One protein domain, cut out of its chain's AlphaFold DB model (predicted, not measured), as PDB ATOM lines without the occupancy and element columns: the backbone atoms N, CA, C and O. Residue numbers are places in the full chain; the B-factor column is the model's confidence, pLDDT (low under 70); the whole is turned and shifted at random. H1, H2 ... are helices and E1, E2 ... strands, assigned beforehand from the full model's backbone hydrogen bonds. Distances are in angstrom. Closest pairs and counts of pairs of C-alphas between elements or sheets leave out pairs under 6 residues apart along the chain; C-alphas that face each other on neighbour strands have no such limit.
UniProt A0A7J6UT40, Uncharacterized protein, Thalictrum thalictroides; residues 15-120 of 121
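Overview. This is residues 15 to 120 of the 121 residues of an uncharacterized protein of Thalictrum thalictroides (UniProt A0A7J6UT40). What is the shape? A small body of H1, the antiparallel two-strand sheet E1 - E2 and the first part of H3 sends out a long arm, H3, and a wide loop holding H2. What is it made of? The printed part has 106 residues, with three named helices and two named strands in the order H1, E1, H2, E2, H3; of the 60 residues in named elements helices hold 52 and strands 8, and the class is mostly helix. How compact? It is only just loose, close to extended: radius of gyration of the C-alphas 19.1 A, spans 57 by 37 by 30 A.

Arrangement. How do the strands pair? E1, residues 29 to 32, and E2, residues 75 to 78, are antiparallel at 150 degrees; N 30 and O 77 are within hydrogen-bond range, 2.9 A. What of the helices? The closest C-alphas of H1, residues 15 to 24, and E1 are Ile 24 and Ile 31, 6.9 A. Those of E2 and H3, residues 82 to 118, are Val 77 and Tyr 84, 5.7 A. H2, residues 55 to 59, is apart from H1 and H3. In the three helices every O i to N i+4 pair is within hydrogen-bond range.

Along the chain. Where does H1 begin? C-alpha 15 is at (-31.069, -10.246, 42.109). How long is H3? It spans 54.6 A, to C-alpha 118 at (3.761, -8.819, 9.868).

Size, cuts and confidence. Which links are long? E1 to H2 and H2 to E2; the printed part has no cut. Where is confidence low? Residues 44 to 72 and residue 120 are under 70.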
ATOM      1  N   GLU A  15     -30.822  -9.567  40.837       90.00
ATOM      2  CA  GLU A  15     -31.069 -10.246  42.109       90.00
ATOM      3  C   GLU A  15     -31.340 -11.744  41.903       90.00
ATOM      4  O   GLU A  15     -30.729 -12.583  42.567       90.00
ATOM      5  N   GLU A  16     -32.199 -12.099  40.945       89.25
ATOM      6  CA  GLU A  16     -32.448 -13.496  40.573       89.25
ATOM      7  C   GLU A  16     -31.190 -14.177  40.046       89.25
ATOM      8  O   GLU A  16     -30.928 -15.334  40.378       89.25
ATOM      9  N   LEU A  17     -30.373 -13.450  39.279       89.19
ATOM     10  CA  LEU A  17     -29.106 -13.962  38.765       89.19
ATOM     11  C   LEU A  17     -28.159 -14.341  39.904       89.19
ATOM     12  O   LEU A  17     -27.555 -15.413  39.871       89.19
ATOM     13  N   GLN A  18     -28.058 -13.492  40.928       90.06
ATOM     14  CA  GLN A  18     -27.252 -13.768  42.116       90.06
ATOM     15  C   GLN A  18     -27.814 -14.938  42.925       90.06
ATOM     16  O   GLN A  18     -27.059 -15.827  43.315       90.06
ATOM     17  N   LYS A  19     -29.137 -14.992  43.139       92.62
ATOM     18  CA  LYS A  19     -29.789 -16.118  43.829       92.62
ATOM     19  C   LYS A  19     -29.518 -17.443  43.112       92.62
ATOM     20  O   LYS A  19     -29.114 -18.412  43.753       92.62
ATOM     21  N   LEU A  20     -29.677 -17.470  41.788       91.94
ATOM     22  CA  LEU A  20     -29.429 -18.653  40.971       91.94
ATOM     23  C   LEU A  20     -27.949 -19.049  40.980       91.94
ATOM     24  O   LEU A  20     -27.633 -20.226  41.148       91.94
ATOM     25  N   TYR A  21     -27.038 -18.083  40.841       90.50
ATOM     26  CA  TYR A  21     -25.601 -18.340  40.903       90.50
ATOM     27  C   TYR A  21     -25.198 -18.946  42.252       90.50
ATOM     28  O   TYR A  21     -24.556 -19.993  42.283       90.50
ATOM     29  N   ASN A  22     -25.642 -18.349  43.361       92.38
ATOM     30  CA  ASN A  22     -25.352 -18.824  44.717       92.38
ATOM     31  C   ASN A  22     -25.942 -20.209  45.004       92.38
ATOM     32  O   ASN A  22     -25.425 -20.942  45.850       92.38
ATOM     33  N   PHE A  23     -27.030 -20.568  44.323       93.25
ATOM     34  CA  PHE A  23     -27.598 -21.906  44.378       93.25
ATOM     35  C   PHE A  23     -26.755 -22.906  43.575       93.25
ATOM     36  O   PHE A  23     -26.341 -23.928  44.110       93.25
ATOM     37  N   ILE A  24     -26.434 -22.607  42.313       92.00
ATOM     38  CA  ILE A  24     -25.682 -23.528  41.444       92.00
ATOM     39  C   ILE A  24     -24.234 -23.711  41.926       92.00
ATOM     40  O   ILE A  24     -23.712 -24.828  41.900       92.00
ATOM     41  N   ASP A  25     -23.574 -22.637  42.361       90.25
ATOM     42  CA  ASP A  25     -22.183 -22.644  42.828       90.25
ATOM     43  C   ASP A  25     -22.079 -22.703  44.360       90.25
ATOM     44  O   ASP A  25     -21.219 -22.090  44.988       90.25
ATOM     45  N   ASN A  26     -22.972 -23.467  44.986       92.12
ATOM     46  CA  ASN A  26     -22.974 -23.645  46.429       92.12
ATOM     47  C   ASN A  26     -21.981 -24.742  46.861       92.12
ATOM     48  O   ASN A  26     -22.026 -25.857  46.348       92.12
ATOM     49  N   PRO A  27     -21.107 -24.531  47.858       91.62
ATOM     50  CA  PRO A  27     -20.208 -25.586  48.320       91.62
ATOM     51  C   PRO A  27     -20.906 -26.651  49.183       91.62
ATOM     52  O   PRO A  27     -20.292 -27.672  49.497       91.62
ATOM     53  N   ALA A  28     -22.130 -26.426  49.661       95.50
ATOM     54  CA  ALA A  28     -22.873 -27.375  50.497       95.50
ATOM     55  C   ALA A  28     -23.599 -28.453  49.675       95.50
ATOM     56  O   ALA A  28     -23.899 -29.528  50.201       95.50
ATOM     57  N   HIS A  29     -23.861 -28.192  48.393       95.44
ATOM     58  CA  HIS A  29     -24.569 -29.120  47.520       95.44
ATOM     59  C   HIS A  29     -24.124 -29.003  46.060       95.44
ATOM     60  O   HIS A  29     -23.431 -28.074  45.679       95.44
ATOM     61  N   MET A  30     -24.503 -29.968  45.230       95.69
ATOM     62  CA  MET A  30     -24.270 -29.928  43.788       95.69
ATOM     63  C   MET A  30     -25.487 -30.441  43.042       95.69
ATOM     64  O   MET A  30     -26.110 -31.417  43.459       95.69
ATOM     65  N   ILE A  31     -25.783 -29.814  41.908       94.94
ATOM     66  CA  ILE A  31     -26.747 -30.329  40.939       94.94
ATOM     67  C   ILE A  31     -26.000 -31.291  40.020       94.94
ATOM     68  O   ILE A  31     -24.998 -30.923  39.400       94.94
ATOM     69  N   ILE A  32     -26.481 -32.527  39.945       93.56
ATOM     70  CA  ILE A  32     -25.920 -33.568  39.089       93.56
ATOM     71  C   ILE A  32     -27.018 -34.213  38.248       93.56
ATOM     72  O   ILE A  32     -28.177 -34.279  38.659       93.56
ATOM     73  N   SER A  33     -26.652 -34.740  37.083       90.75
ATOM     74  CA  SER A  33     -27.546 -35.628  36.341       90.75
ATOM     75  C   SER A  33     -27.738 -36.968  37.061       90.75
ATOM     76  O   SER A  33     -26.965 -37.340  37.952       90.75
ATOM     77  N   SER A  34     -28.731 -37.735  36.614       86.31
ATOM     78  CA  SER A  34     -28.921 -39.158  36.938       86.31
ATOM     79  C   SER A  34     -27.597 -39.943  36.880       86.31
ATOM     80  O   SER A  34     -27.271 -40.711  37.782       86.31
ATOM     81  N   ARG A  35     -26.775 -39.658  35.861       87.62
ATOM     82  CA  ARG A  35     -25.464 -40.274  35.598       87.62
ATOM     83  C   ARG A  35     -24.297 -39.672  36.393       87.62
ATOM     84  O   ARG A  35     -23.152 -40.049  36.161       87.62
ATOM     85  N   GLY A  36     -24.549 -38.717  37.287       90.44
ATOM     86  CA  GLY A  36     -23.526 -38.112  38.144       90.44
ATOM     87  C   GLY A  36     -22.717 -36.978  37.514       90.44
ATOM     88  O   GLY A  36     -21.711 -36.565  38.089       90.44
ATOM     89  N   ARG A  37     -23.126 -36.457  36.350       91.00
ATOM     90  CA  ARG A  37     -22.428 -35.334  35.704       91.00
ATOM     91  C   ARG A  37     -22.789 -34.023  36.413       91.00
ATOM     92  O   ARG A  37     -23.982 -33.719  36.469       91.00
ATOM     93  N   PRO A  38     -21.818 -33.255  36.936       93.44
ATOM     94  CA  PRO A  38     -22.101 -32.002  37.628       93.44
ATOM     95  C   PRO A  38     -22.505 -30.895  36.658       93.44
ATOM     96  O   PRO A  38     -21.964 -30.787  35.557       93.44
ATOM     97  N   TRP A  39     -23.404 -30.024  37.105       92.50
ATOM     98  CA  TRP A  39     -23.566 -28.708  36.499       92.50
ATOM     99  C   TRP A  39     -22.377 -27.823  36.876       92.50
ATOM    100  O   TRP A  39     -21.950 -27.779  38.032       92.50
ATOM    101  N   VAL A  40     -21.816 -27.135  35.882       90.62
ATOM    102  CA  VAL A  40     -20.633 -26.290  36.056       90.62
ATOM    103  C   VAL A  40     -20.883 -24.929  35.426       90.62
ATOM    104  O   VAL A  40     -21.160 -24.832  34.231       90.62
ATOM    105  N   VAL A  41     -20.728 -23.874  36.223       89.31
ATOM    106  CA  VAL A  41     -20.671 -22.500  35.718       89.31
ATOM    107  C   VAL A  41     -19.249 -22.245  35.218       89.31
ATOM    108  O   VAL A  41     -18.299 -22.243  35.997       89.31
ATOM    109  N   SER A  42     -19.085 -22.106  33.902       77.38
ATOM    110  CA  SER A  42     -17.771 -21.954  33.254       77.38
ATOM    111  C   SER A  42     -17.350 -20.495  33.031       77.38
ATOM    112  O   SER A  42     -16.157 -20.212  32.861       77.38
ATOM    113  N   GLU A  43     -18.304 -19.558  33.038       75.31
ATOM    114  CA  GLU A  43     -18.041 -18.122  32.938       75.31
ATOM    115  C   GLU A  43     -17.933 -17.500  34.337       75.31
ATOM    116  O   GLU A  43     -18.859 -17.575  35.135       75.31
ATOM    117  N   LYS A  44     -16.797 -16.848  34.625       66.81
ATOM    118  CA  LYS A  44     -16.568 -16.124  35.892       66.81
ATOM    119  C   LYS A  44     -17.242 -14.746  35.931       66.81
ATOM    120  O   LYS A  44     -17.360 -14.155  36.996       66.81
ATOM    121  N   LYS A  45     -17.634 -14.206  34.772       67.69
ATOM    122  CA  LYS A  45     -18.311 -12.910  34.652       67.69
ATOM    123  C   LYS A  45     -19.758 -13.151  34.256       67.69
ATOM    124  O   LYS A  45     -20.033 -13.498  33.111       67.69
ATOM    125  N   LEU A  46     -20.663 -12.953  35.207       68.75
ATOM    126  CA  LEU A  46     -22.093 -12.915  34.934       68.75
ATOM    127  C   LEU A  46     -22.369 -11.691  34.057       68.75
ATOM    128  O   LEU A  46     -21.982 -10.572  34.397       68.75
ATOM    129  N   ARG A  47     -22.968 -11.905  32.886       66.69
ATOM    130  CA  ARG A  47     -23.266 -10.820  31.949       66.69
ATOM    131  C   ARG A  47     -24.556 -10.146  32.399       66.69
ATOM    132  O   ARG A  47     -25.620 -10.740  32.293       66.69
ATOM    133  N   CYS A  48     -24.447  -8.922  32.906       55.31
ATOM    134  CA  CYS A  48     -25.589  -8.072  33.217       55.31
ATOM    135  C   CYS A  48     -25.687  -6.984  32.144       55.31
ATOM    136  O   CYS A  48     -24.742  -6.219  31.954       55.31
ATOM    137  N   GLY A  49     -26.791  -6.958  31.399       61.16
ATOM    138  CA  GLY A  49     -27.032  -6.004  30.318       61.16
ATOM    139  C   GLY A  49     -27.852  -6.612  29.183       61.16
ATOM    140  O   GLY A  49     -27.955  -7.833  29.069       61.16
ATOM    141  N   ALA A  50     -28.427  -5.757  28.333       52.47
ATOM    142  CA  ALA A  50     -29.130  -6.201  27.136       52.47
ATOM    143  C   ALA A  50     -28.190  -7.073  26.290       52.47
ATOM    144  O   ALA A  50     -27.128  -6.627  25.846       52.47
ATOM    145  N   THR A  51     -28.553  -8.336  26.072       52.91
ATOM    146  CA  THR A  51     -27.836  -9.165  25.110       52.91
ATOM    147  C   THR A  51     -27.955  -8.486  23.746       52.91
ATOM    148  O   THR A  51     -29.059  -8.250  23.272       52.91
ATOM    149  N   LYS A  52     -26.835  -8.210  23.065       47.59
ATOM    150  CA  LYS A  52     -26.856  -7.766  21.653       47.59
ATOM    151  C   LYS A  52     -27.467  -8.812  20.701       47.59
ATOM    152  O   LYS A  52     -27.630  -8.542  19.518       47.59
ATOM    153  N   GLY A  53     -27.785 -10.007  21.204       50.56
ATOM    154  CA  GLY A  53     -28.610 -10.994  20.520       50.56
ATOM    155  C   GLY A  53     -30.086 -10.778  20.837       50.56
ATOM    156  O   GLY A  53     -30.446 -10.525  21.985       50.56
ATOM    157  N   ASN A  54     -30.931 -10.899  19.815       45.59
ATOM    158  CA  ASN A  54     -32.378 -10.801  19.935       45.59
ATOM    159  C   ASN A  54     -32.908 -11.880  20.903       45.59
ATOM    160  O   ASN A  54     -33.123 -13.027  20.514       45.59
ATOM    161  N   LEU A  55     -33.112 -11.510  22.171       49.81
ATOM    162  CA  LEU A  55     -33.582 -12.406  23.231       49.81
ATOM    163  C   LEU A  55     -34.965 -13.004  22.902       49.81
ATOM    164  O   LEU A  55     -35.273 -14.117  23.326       49.81
ATOM    165  N   SER A  56     -35.760 -12.318  22.063       47.66
ATOM    166  CA  SER A  56     -37.046 -12.822  21.554       47.66
ATOM    167  C   SER A  56     -36.911 -14.025  20.612       47.66
ATOM    168  O   SER A  56     -37.887 -14.726  20.359       47.66
ATOM    169  N   MET A  57     -35.708 -14.291  20.089       44.28
ATOM    170  CA  MET A  57     -35.432 -15.485  19.294       44.28
ATOM    171  C   MET A  57     -35.226 -16.714  20.190       44.28
ATOM    172  O   MET A  57     -35.641 -17.803  19.815       44.28
ATOM    173  N   LEU A  58     -34.665 -16.547  21.395       46.03
ATOM    174  CA  LEU A  58     -34.460 -17.645  22.349       46.03
ATOM    175  C   LEU A  58     -35.773 -18.091  23.005       46.03
ATOM    176  O   LEU A  58     -35.995 -19.290  23.156       46.03
ATOM    177  N   SER A  59     -36.673 -17.153  23.321       48.25
ATOM    178  CA  SER A  59     -38.000 -17.474  23.871       48.25
ATOM    179  C   SER A  59     -38.913 -18.197  22.873       48.25
ATOM    180  O   SER A  59     -39.798 -18.941  23.283       48.25
ATOM    181  N   LYS A  60     -38.675 -18.040  21.563       44.62
ATOM    182  CA  LYS A  60     -39.397 -18.762  20.500       44.62
ATOM    183  C   LYS A  60     -38.868 -20.178  20.237       44.62
ATOM    184  O   LYS A  60     -39.564 -20.962  19.600       44.62
ATOM    185  N   ILE A  61     -37.661 -20.515  20.705       47.66
ATOM    186  CA  ILE A  61     -37.008 -21.807  20.421       47.66
ATOM    187  C   ILE A  61     -37.421 -22.908  21.411       47.66
ATOM    188  O   ILE A  61     -37.255 -24.086  21.099       47.66
ATOM    189  N   TRP A  62     -38.018 -22.576  22.560       43.75
ATOM    190  CA  TRP A  62     -38.411 -23.590  23.543       43.75
ATOM    191  C   TRP A  62     -39.905 -23.548  23.878       43.75
ATOM    192  O   TRP A  62     -40.316 -22.876  24.824       43.75
ATOM    193  N   PRO A  63     -40.748 -24.305  23.153       39.84
ATOM    194  CA  PRO A  63     -42.052 -24.657  23.675       39.84
ATOM    195  C   PRO A  63     -41.808 -25.522  24.914       39.84
ATOM    196  O   PRO A  63     -41.245 -26.611  24.813       39.84
ATOM    197  N   TRP A  64     -42.264 -25.077  26.085       42.50
ATOM    198  CA  TRP A  64     -42.258 -25.872  27.323       42.50
ATOM    199  C   TRP A  64     -43.088 -27.174  27.229       42.50
ATOM    200  O   TRP A  64     -43.157 -27.940  28.185       42.50
ATOM    201  N   ASN A  65     -43.684 -27.452  26.068       45.59
ATOM    202  CA  ASN A  65     -44.477 -28.631  25.767       45.59
ATOM    203  C   ASN A  65     -43.670 -29.652  24.960       45.59
ATOM    204  O   ASN A  65     -43.777 -29.728  23.737       45.59
ATOM    205  N   LYS A  66     -42.895 -30.477  25.657       43.38
ATOM    206  CA  LYS A  66     -42.606 -31.854  25.238       43.38
ATOM    207  C   LYS A  66     -42.339 -32.670  26.493       43.38
ATOM    208  O   LYS A  66     -41.597 -32.230  27.364       43.38
ATOM    209  N   SER A  67     -43.027 -33.801  26.593       46.81
ATOM    210  CA  SER A  67     -43.127 -34.642  27.780       46.81
ATOM    211  C   SER A  67     -41.784 -34.818  28.497       46.81
ATOM    212  O   SER A  67     -40.828 -35.396  27.981       46.81
ATOM    213  N   LEU A  68     -41.739 -34.337  29.741       50.00
ATOM    214  CA  LEU A  68     -40.678 -34.570  30.720       50.00
ATOM    215  C   LEU A  68     -40.719 -36.029  31.225       50.00
ATOM    216  O   LEU A  68     -40.555 -36.289  32.408       50.00
ATOM    217  N   GLU A  69     -41.007 -36.996  30.360       48.94
ATOM    218  CA  GLU A  69     -41.105 -38.403  30.767       48.94
ATOM    219  C   GLU A  69     -39.738 -39.099  30.711       48.94
ATOM    220  O   GLU A  69     -39.510 -40.052  31.446       48.94
ATOM    221  N   ASN A  70     -38.784 -38.553  29.942       47.78
ATOM    222  CA  ASN A  70     -37.425 -39.093  29.782       47.78
ATOM    223  C   ASN A  70     -36.308 -38.062  30.025       47.78
ATOM    224  O   ASN A  70     -35.154 -38.299  29.665       47.78
ATOM    225  N   ALA A  71     -36.623 -36.896  30.598       55.41
ATOM    226  CA  ALA A  71     -35.585 -35.943  30.969       55.41
ATOM    227  C   ALA A  71     -34.738 -36.558  32.084       55.41
ATOM    228  O   ALA A  71     -35.263 -36.886  33.148       55.41
ATOM    229  N   ASP A  72     -33.440 -36.727  31.821       62.38
ATOM    230  CA  ASP A  72     -32.458 -37.180  32.803       62.38
ATOM    231  C   ASP A  72     -32.710 -36.473  34.138       62.38
ATOM    232  O   ASP A  72     -32.508 -35.262  34.263       62.38
ATOM    233  N   LYS A  73     -33.204 -37.229  35.125       78.81
ATOM    234  CA  LYS A  73     -33.657 -36.686  36.404       78.81
ATOM    235  C   LYS A  73     -32.472 -36.018  37.093       78.81
ATOM    236  O   LYS A  73     -31.576 -36.693  37.606       78.81
ATOM    237  N   LEU A  74     -32.438 -34.687  37.056       88.44
ATOM    238  CA  LEU A  74     -31.481 -33.904  37.824       88.44
ATOM    239  C   LEU A  74     -31.745 -34.153  39.306       88.44
ATOM    240  O   LEU A  74     -32.892 -34.269  39.742       88.44
ATOM    241  N   ARG A  75     -30.675 -34.233  40.084       92.56
ATOM    242  CA  ARG A  75     -30.756 -34.403  41.530       92.56
ATOM    243  C   ARG A  75     -29.750 -33.511  42.228       92.56
ATOM    244  O   ARG A  75     -28.681 -33.217  41.697       92.56
ATOM    245  N   ILE A  76     -30.110 -33.107  43.438       94.56
ATOM    246  CA  ILE A  76     -29.244 -32.334  44.316       94.56
ATOM    247  C   ILE A  76     -28.568 -33.312  45.268       94.56
ATOM    248  O   ILE A  76     -29.238 -34.060  45.978       94.56
ATOM    249  N   VAL A  77     -27.240 -33.310  45.285       95.50
ATOM    250  CA  VAL A  77     -26.441 -34.107  46.218       95.50
ATOM    251  C   VAL A  77     -25.781 -33.213  47.251       95.50
ATOM    252  O   VAL A  77     -25.264 -32.147  46.926       95.50
ATOM    253  N   LYS A  78     -25.814 -33.648  48.511       96.38
ATOM    254  CA  LYS A  78     -25.182 -32.950  49.637       96.38
ATOM    255  C   LYS A  78     -23.702 -33.303  49.725       96.38
ATOM    256  O   LYS A  78     -23.318 -34.406  49.349       96.38
ATOM    257  N   ARG A  79     -22.904 -32.392  50.288       93.94
ATOM    258  CA  ARG A  79     -21.441 -32.512  50.441       93.94
ATOM    259  C   ARG A  79     -20.946 -33.870  50.958       93.94
ATOM    260  O   ARG A  79     -19.892 -34.332  50.541       93.94
ATOM    261  N   GLU A  80     -21.691 -34.480  51.868       92.88
ATOM    262  CA  GLU A  80     -21.300 -35.706  52.573       92.88
ATOM    263  C   GLU A  80     -21.474 -36.979  51.734       92.88
ATOM    264  O   GLU A  80     -20.999 -38.043  52.123       92.88
ATOM    265  N   SER A  81     -22.146 -36.910  50.580       94.69
ATOM    266  CA  SER A  81     -22.394 -38.102  49.772       94.69
ATOM    267  C   SER A  81     -21.191 -38.479  48.899       94.69
ATOM    268  O   SER A  81     -20.477 -37.627  48.364       94.69
ATOM    269  N   GLY A  82     -21.007 -39.782  48.668       95.50
ATOM    270  CA  GLY A  82     -20.015 -40.273  47.703       95.50
ATOM    271  C   GLY A  82     -20.258 -39.735  46.285       95.50
ATOM    272  O   GLY A  82     -19.309 -39.423  45.563       95.50
ATOM    273  N   ASP A  83     -21.529 -39.537  45.919       95.25
ATOM    274  CA  ASP A  83     -21.924 -38.909  44.656       95.25
ATOM    275  C   ASP A  83     -21.410 -37.469  44.543       95.25
ATOM    276  O   ASP A  83     -20.895 -37.085  43.492       95.25
ATOM    277  N   TYR A  84     -21.496 -36.682  45.621       96.38
ATOM    278  CA  TYR A  84     -20.949 -35.329  45.650       96.38
ATOM    279  C   TYR A  84     -19.433 -35.344  45.471       96.38
ATOM    280  O   TYR A  84     -18.903 -34.578  44.671       96.38
ATOM    281  N   MET A  85     -18.723 -36.235  46.166       96.00
ATOM    282  CA  MET A  85     -17.264 -36.317  46.062       96.00
ATOM    283  C   MET A  85     -16.807 -36.655  44.639       96.00
ATOM    284  O   MET A  85     -15.906 -36.002  44.106       96.00
ATOM    285  N   ARG A  86     -17.481 -37.607  43.984       95.88
ATOM    286  CA  ARG A  86     -17.233 -37.945  42.576       95.88
ATOM    287  C   ARG A  86     -17.555 -36.770  41.649       95.88
ATOM    288  O   ARG A  86     -16.746 -36.417  40.791       95.88
ATOM    289  N   ALA A  87     -18.709 -36.132  41.830       95.25
ATOM    290  CA  ALA A  87     -19.117 -34.978  41.035       95.25
ATOM    291  C   ALA A  87     -18.148 -33.795  41.198       95.25
ATOM    292  O   ALA A  87     -17.814 -33.123  40.223       95.25
ATOM    293  N   LYS A  88     -17.622 -33.582  42.407       95.50
ATOM    294  CA  LYS A  88     -16.601 -32.574  42.698       95.50
ATOM    295  C   LYS A  88     -15.313 -32.837  41.923       95.50
ATOM    296  O   LYS A  88     -14.802 -31.913  41.299       95.50
ATOM    297  N   GLN A  89     -14.825 -34.080  41.901       96.06
ATOM    298  CA  GLN A  89     -13.653 -34.457  41.100       96.06
ATOM    299  C   GLN A  89     -13.877 -34.178  39.607       96.06
ATOM    300  O   GLN A  89     -13.017 -33.575  38.965       96.06
ATOM    301  N   LEU A  90     -15.051 -34.535  39.074       94.38
ATOM    302  CA  LEU A  90     -15.421 -34.250  37.684       94.38
ATOM    303  C   LEU A  90     -15.483 -32.743  37.395       94.38
ATOM    304  O   LEU A  90     -14.927 -32.302  36.391       94.38
ATOM    305  N   LYS A  91     -16.097 -31.938  38.277       93.75
ATOM    306  CA  LYS A  91     -16.135 -30.468  38.147       93.75
ATOM    307  C   LYS A  91     -14.720 -29.895  38.131       93.75
ATOM    308  O   LYS A  91     -14.408 -29.076  37.273       93.75
ATOM    309  N   THR A  92     -13.857 -30.327  39.050       94.81
ATOM    310  CA  THR A  92     -12.465 -29.863  39.114       94.81
ATOM    311  C   THR A  92     -11.686 -30.231  37.854       94.81
ATOM    312  O   THR A  92     -10.981 -29.379  37.318       94.81
ATOM    313  N   LEU A  93     -11.819 -31.466  37.365       94.75
ATOM    314  CA  LEU A  93     -11.168 -31.908  36.132       94.75
ATOM    315  C   LEU A  93     -11.635 -31.075  34.931       94.75
ATOM    316  O   LEU A  93     -10.809 -30.548  34.190       94.75
ATOM    317  N   PHE A  94     -12.950 -30.895  34.794       92.06
ATOM    318  CA  PHE A  94     -13.537 -30.098  33.723       92.06
ATOM    319  C   PHE A  94     -13.057 -28.642  33.752       92.06
ATOM    320  O   PHE A  94     -12.692 -28.098  32.715       92.06
ATOM    321  N   LEU A  95     -13.015 -28.007  34.928       91.44
ATOM    322  CA  LEU A  95     -12.544 -26.624  35.055       91.44
ATOM    323  C   LEU A  95     -11.064 -26.480  34.685       91.44
ATOM    324  O   LEU A  95     -10.716 -25.540  33.975       91.44
ATOM    325  N   LYS A  96     -10.207 -27.425  35.100       93.56
ATOM    326  CA  LYS A  96      -8.790 -27.445  34.695       93.56
ATOM    327  C   LYS A  96      -8.642 -27.552  33.180       93.56
ATOM    328  O   LYS A  96      -7.873 -26.802  32.585       93.56
ATOM    329  N   PHE A  97      -9.403 -28.451  32.563       90.75
ATOM    330  CA  PHE A  97      -9.416 -28.611  31.116       90.75
ATOM    331  C   PHE A  97      -9.908 -27.342  30.399       90.75
ATOM    332  O   PHE A  97      -9.250 -26.849  29.486       90.75
ATOM    333  N   ALA A  98     -11.017 -26.759  30.856       88.44
ATOM    334  CA  ALA A  98     -11.569 -25.534  30.283       88.44
ATOM    335  C   ALA A  98     -10.599 -24.347  30.398       88.44
ATOM    336  O   ALA A  98     -10.491 -23.548  29.467       88.44
ATOM    337  N   ASP A  99      -9.880 -24.226  31.515       90.38
ATOM    338  CA  ASP A  99      -8.868 -23.185  31.692       90.38
ATOM    339  C   ASP A  99      -7.636 -23.420  30.810       90.38
ATOM    340  O   ASP A  99      -7.115 -22.457  30.246       90.38
ATOM    341  N   HIS A 100      -7.230 -24.676  30.599       91.44
ATOM    342  CA  HIS A 100      -6.179 -25.013  29.639       91.44
ATOM    343  C   HIS A 100      -6.567 -24.624  28.204       91.44
ATOM    344  O   HIS A 100      -5.825 -23.891  27.550       91.44
ATOM    345  N   LEU A 101      -7.767 -25.008  27.745       88.94
ATOM    346  CA  LEU A 101      -8.283 -24.600  26.431       88.94
ATOM    347  C   LEU A 101      -8.341 -23.077  26.278       88.94
ATOM    348  O   LEU A 101      -8.031 -22.534  25.222       88.94
ATOM    349  N   ARG A 102      -8.719 -22.361  27.343       87.94
ATOM    350  CA  ARG A 102      -8.739 -20.895  27.347       87.94
ATOM    351  C   ARG A 102      -7.338 -20.306  27.176       87.94
ATOM    352  O   ARG A 102      -7.207 -19.273  26.527       87.94
ATOM    353  N   GLY A 103      -6.321 -20.931  27.769       89.69
ATOM    354  CA  GLY A 103      -4.919 -20.562  27.589       89.69
ATOM    355  C   GLY A 103      -4.471 -20.740  26.140       89.69
ATOM    356  O   GLY A 103      -3.989 -19.784  25.541       89.69
ATOM    357  N   LEU A 104      -4.740 -21.911  25.557       91.12
ATOM    358  CA  LEU A 104      -4.421 -22.199  24.156       91.12
ATOM    359  C   LEU A 104      -5.097 -21.213  23.198       91.12
ATOM    360  O   LEU A 104      -4.435 -20.632  22.348       91.12
ATOM    361  N   HIS A 105      -6.394 -20.943  23.372       87.94
ATOM    362  CA  HIS A 105      -7.092 -19.964  22.533       87.94
ATOM    363  C   HIS A 105      -6.485 -18.559  22.614       87.94
ATOM    364  O   HIS A 105      -6.460 -17.854  21.610       87.94
ATOM    365  N   LYS A 106      -6.000 -18.135  23.789       88.69
ATOM    366  CA  LYS A 106      -5.311 -16.843  23.925       88.69
ATOM    367  C   LYS A 106      -3.977 -16.838  23.191       88.69
ATOM    368  O   LYS A 106      -3.678 -15.851  22.535       88.69
ATOM    369  N   GLN A 107      -3.206 -17.916  23.304       92.38
ATOM    370  CA  GLN A 107      -1.928 -18.041  22.613       92.38
ATOM    371  C   GLN A 107      -2.123 -17.981  21.094       92.38
ATOM    372  O   GLN A 107      -1.512 -17.143  20.443       92.38
ATOM    373  N   PHE A 108      -3.056 -18.766  20.553       89.38
ATOM    374  CA  PHE A 108      -3.369 -18.718  19.124       89.38
ATOM    375  C   PHE A 108      -3.857 -17.339  18.672       89.38
ATOM    376  O   PHE A 108      -3.495 -16.889  17.591       89.38
ATOM    377  N   ALA A 109      -4.655 -16.642  19.487       87.81
ATOM    378  CA  ALA A 109      -5.102 -15.291  19.152       87.81
ATOM    379  C   ALA A 109      -3.939 -14.286  19.060       87.81
ATOM    380  O   ALA A 109      -3.990 -13.395  18.217       87.81
ATOM    381  N   LEU A 110      -2.907 -14.431  19.901       88.81
ATOM    382  CA  LEU A 110      -1.695 -13.610  19.831       88.81
ATOM    383  C   LEU A 110      -0.872 -13.945  18.584       88.81
ATOM    384  O   LEU A 110      -0.574 -13.049  17.809       88.81
ATOM    385  N   GLU A 111      -0.600 -15.227  18.339       89.50
ATOM    386  CA  GLU A 111       0.187 -15.674  17.178       89.50
ATOM    387  C   GLU A 111      -0.458 -15.260  15.843       89.50
ATOM    388  O   GLU A 111       0.227 -14.800  14.931       89.50
ATOM    389  N   VAL A 112      -1.789 -15.370  15.731       86.81
ATOM    390  CA  VAL A 112      -2.531 -14.894  14.551       86.81
ATOM    391  C   VAL A 112      -2.444 -13.374  14.418       86.81
ATOM    392  O   VAL A 112      -2.274 -12.875  13.310       86.81
ATOM    393  N   SER A 113      -2.551 -12.635  15.526       84.19
ATOM    394  CA  SER A 113      -2.410 -11.177  15.511       84.19
ATOM    395  C   SER A 113      -1.018 -10.764  15.036       84.19
ATOM    396  O   SER A 113      -0.911  -9.894  14.179       84.19
ATOM    397  N   ASP A 114       0.034 -11.402  15.547       84.44
ATOM    398  CA  ASP A 114       1.417 -11.110  15.165       84.44
ATOM    399  C   ASP A 114       1.652 -11.395  13.676       84.44
ATOM    400  O   ASP A 114       2.246 -10.579  12.973       84.44
ATOM    401  N   PHE A 115       1.127 -12.514  13.164       82.94
ATOM    402  CA  PHE A 115       1.210 -12.841  11.740       82.94
ATOM    403  C   PHE A 115       0.508 -11.799  10.859       82.94
ATOM    404  O   PHE A 115       1.069 -11.373   9.851       82.94
ATOM    405  N   LEU A 116      -0.698 -11.366  11.240       81.75
ATOM    406  CA  LEU A 116      -1.440 -10.345  10.496       81.75
ATOM    407  C   LEU A 116      -0.681  -9.013  10.469       81.75
ATOM    408  O   LEU A 116      -0.523  -8.437   9.397       81.75
ATOM    409  N   MET A 117      -0.126  -8.581  11.605       75.44
ATOM    410  CA  MET A 117       0.682  -7.356  11.689       75.44
ATOM    411  C   MET A 117       1.966  -7.427  10.847       75.44
ATOM    412  O   MET A 117       2.402  -6.414  10.310       75.44
ATOM    413  N   LEU A 118       2.580  -8.610  10.716       74.38
ATOM    414  CA  LEU A 118       3.761  -8.819   9.868       74.38
ATOM    415  C   LEU A 118       3.426  -8.901   8.372       74.38
ATOM    416  O   LEU A 118       4.287  -8.612   7.552       74.38
ATOM    417  N   SER A 119       2.203  -9.295   8.013       71.44
ATOM    418  CA  SER A 119       1.746  -9.367   6.617       71.44
ATOM    419  C   SER A 119       1.325  -8.018   6.015       71.44
ATOM    420  O   SER A 119       1.055  -7.944   4.818       71.44
ATOM    421  N   GLU A 120       1.261  -6.965   6.837       65.38
ATOM    422  CA  GLU A 120       0.949  -5.584   6.437       65.38
ATOM    423  C   GLU A 120       2.208  -4.705   6.228       65.38
ATOM    424  O   GLU A 120       2.077  -3.511   5.946       65.38
TER     425      GLU A 120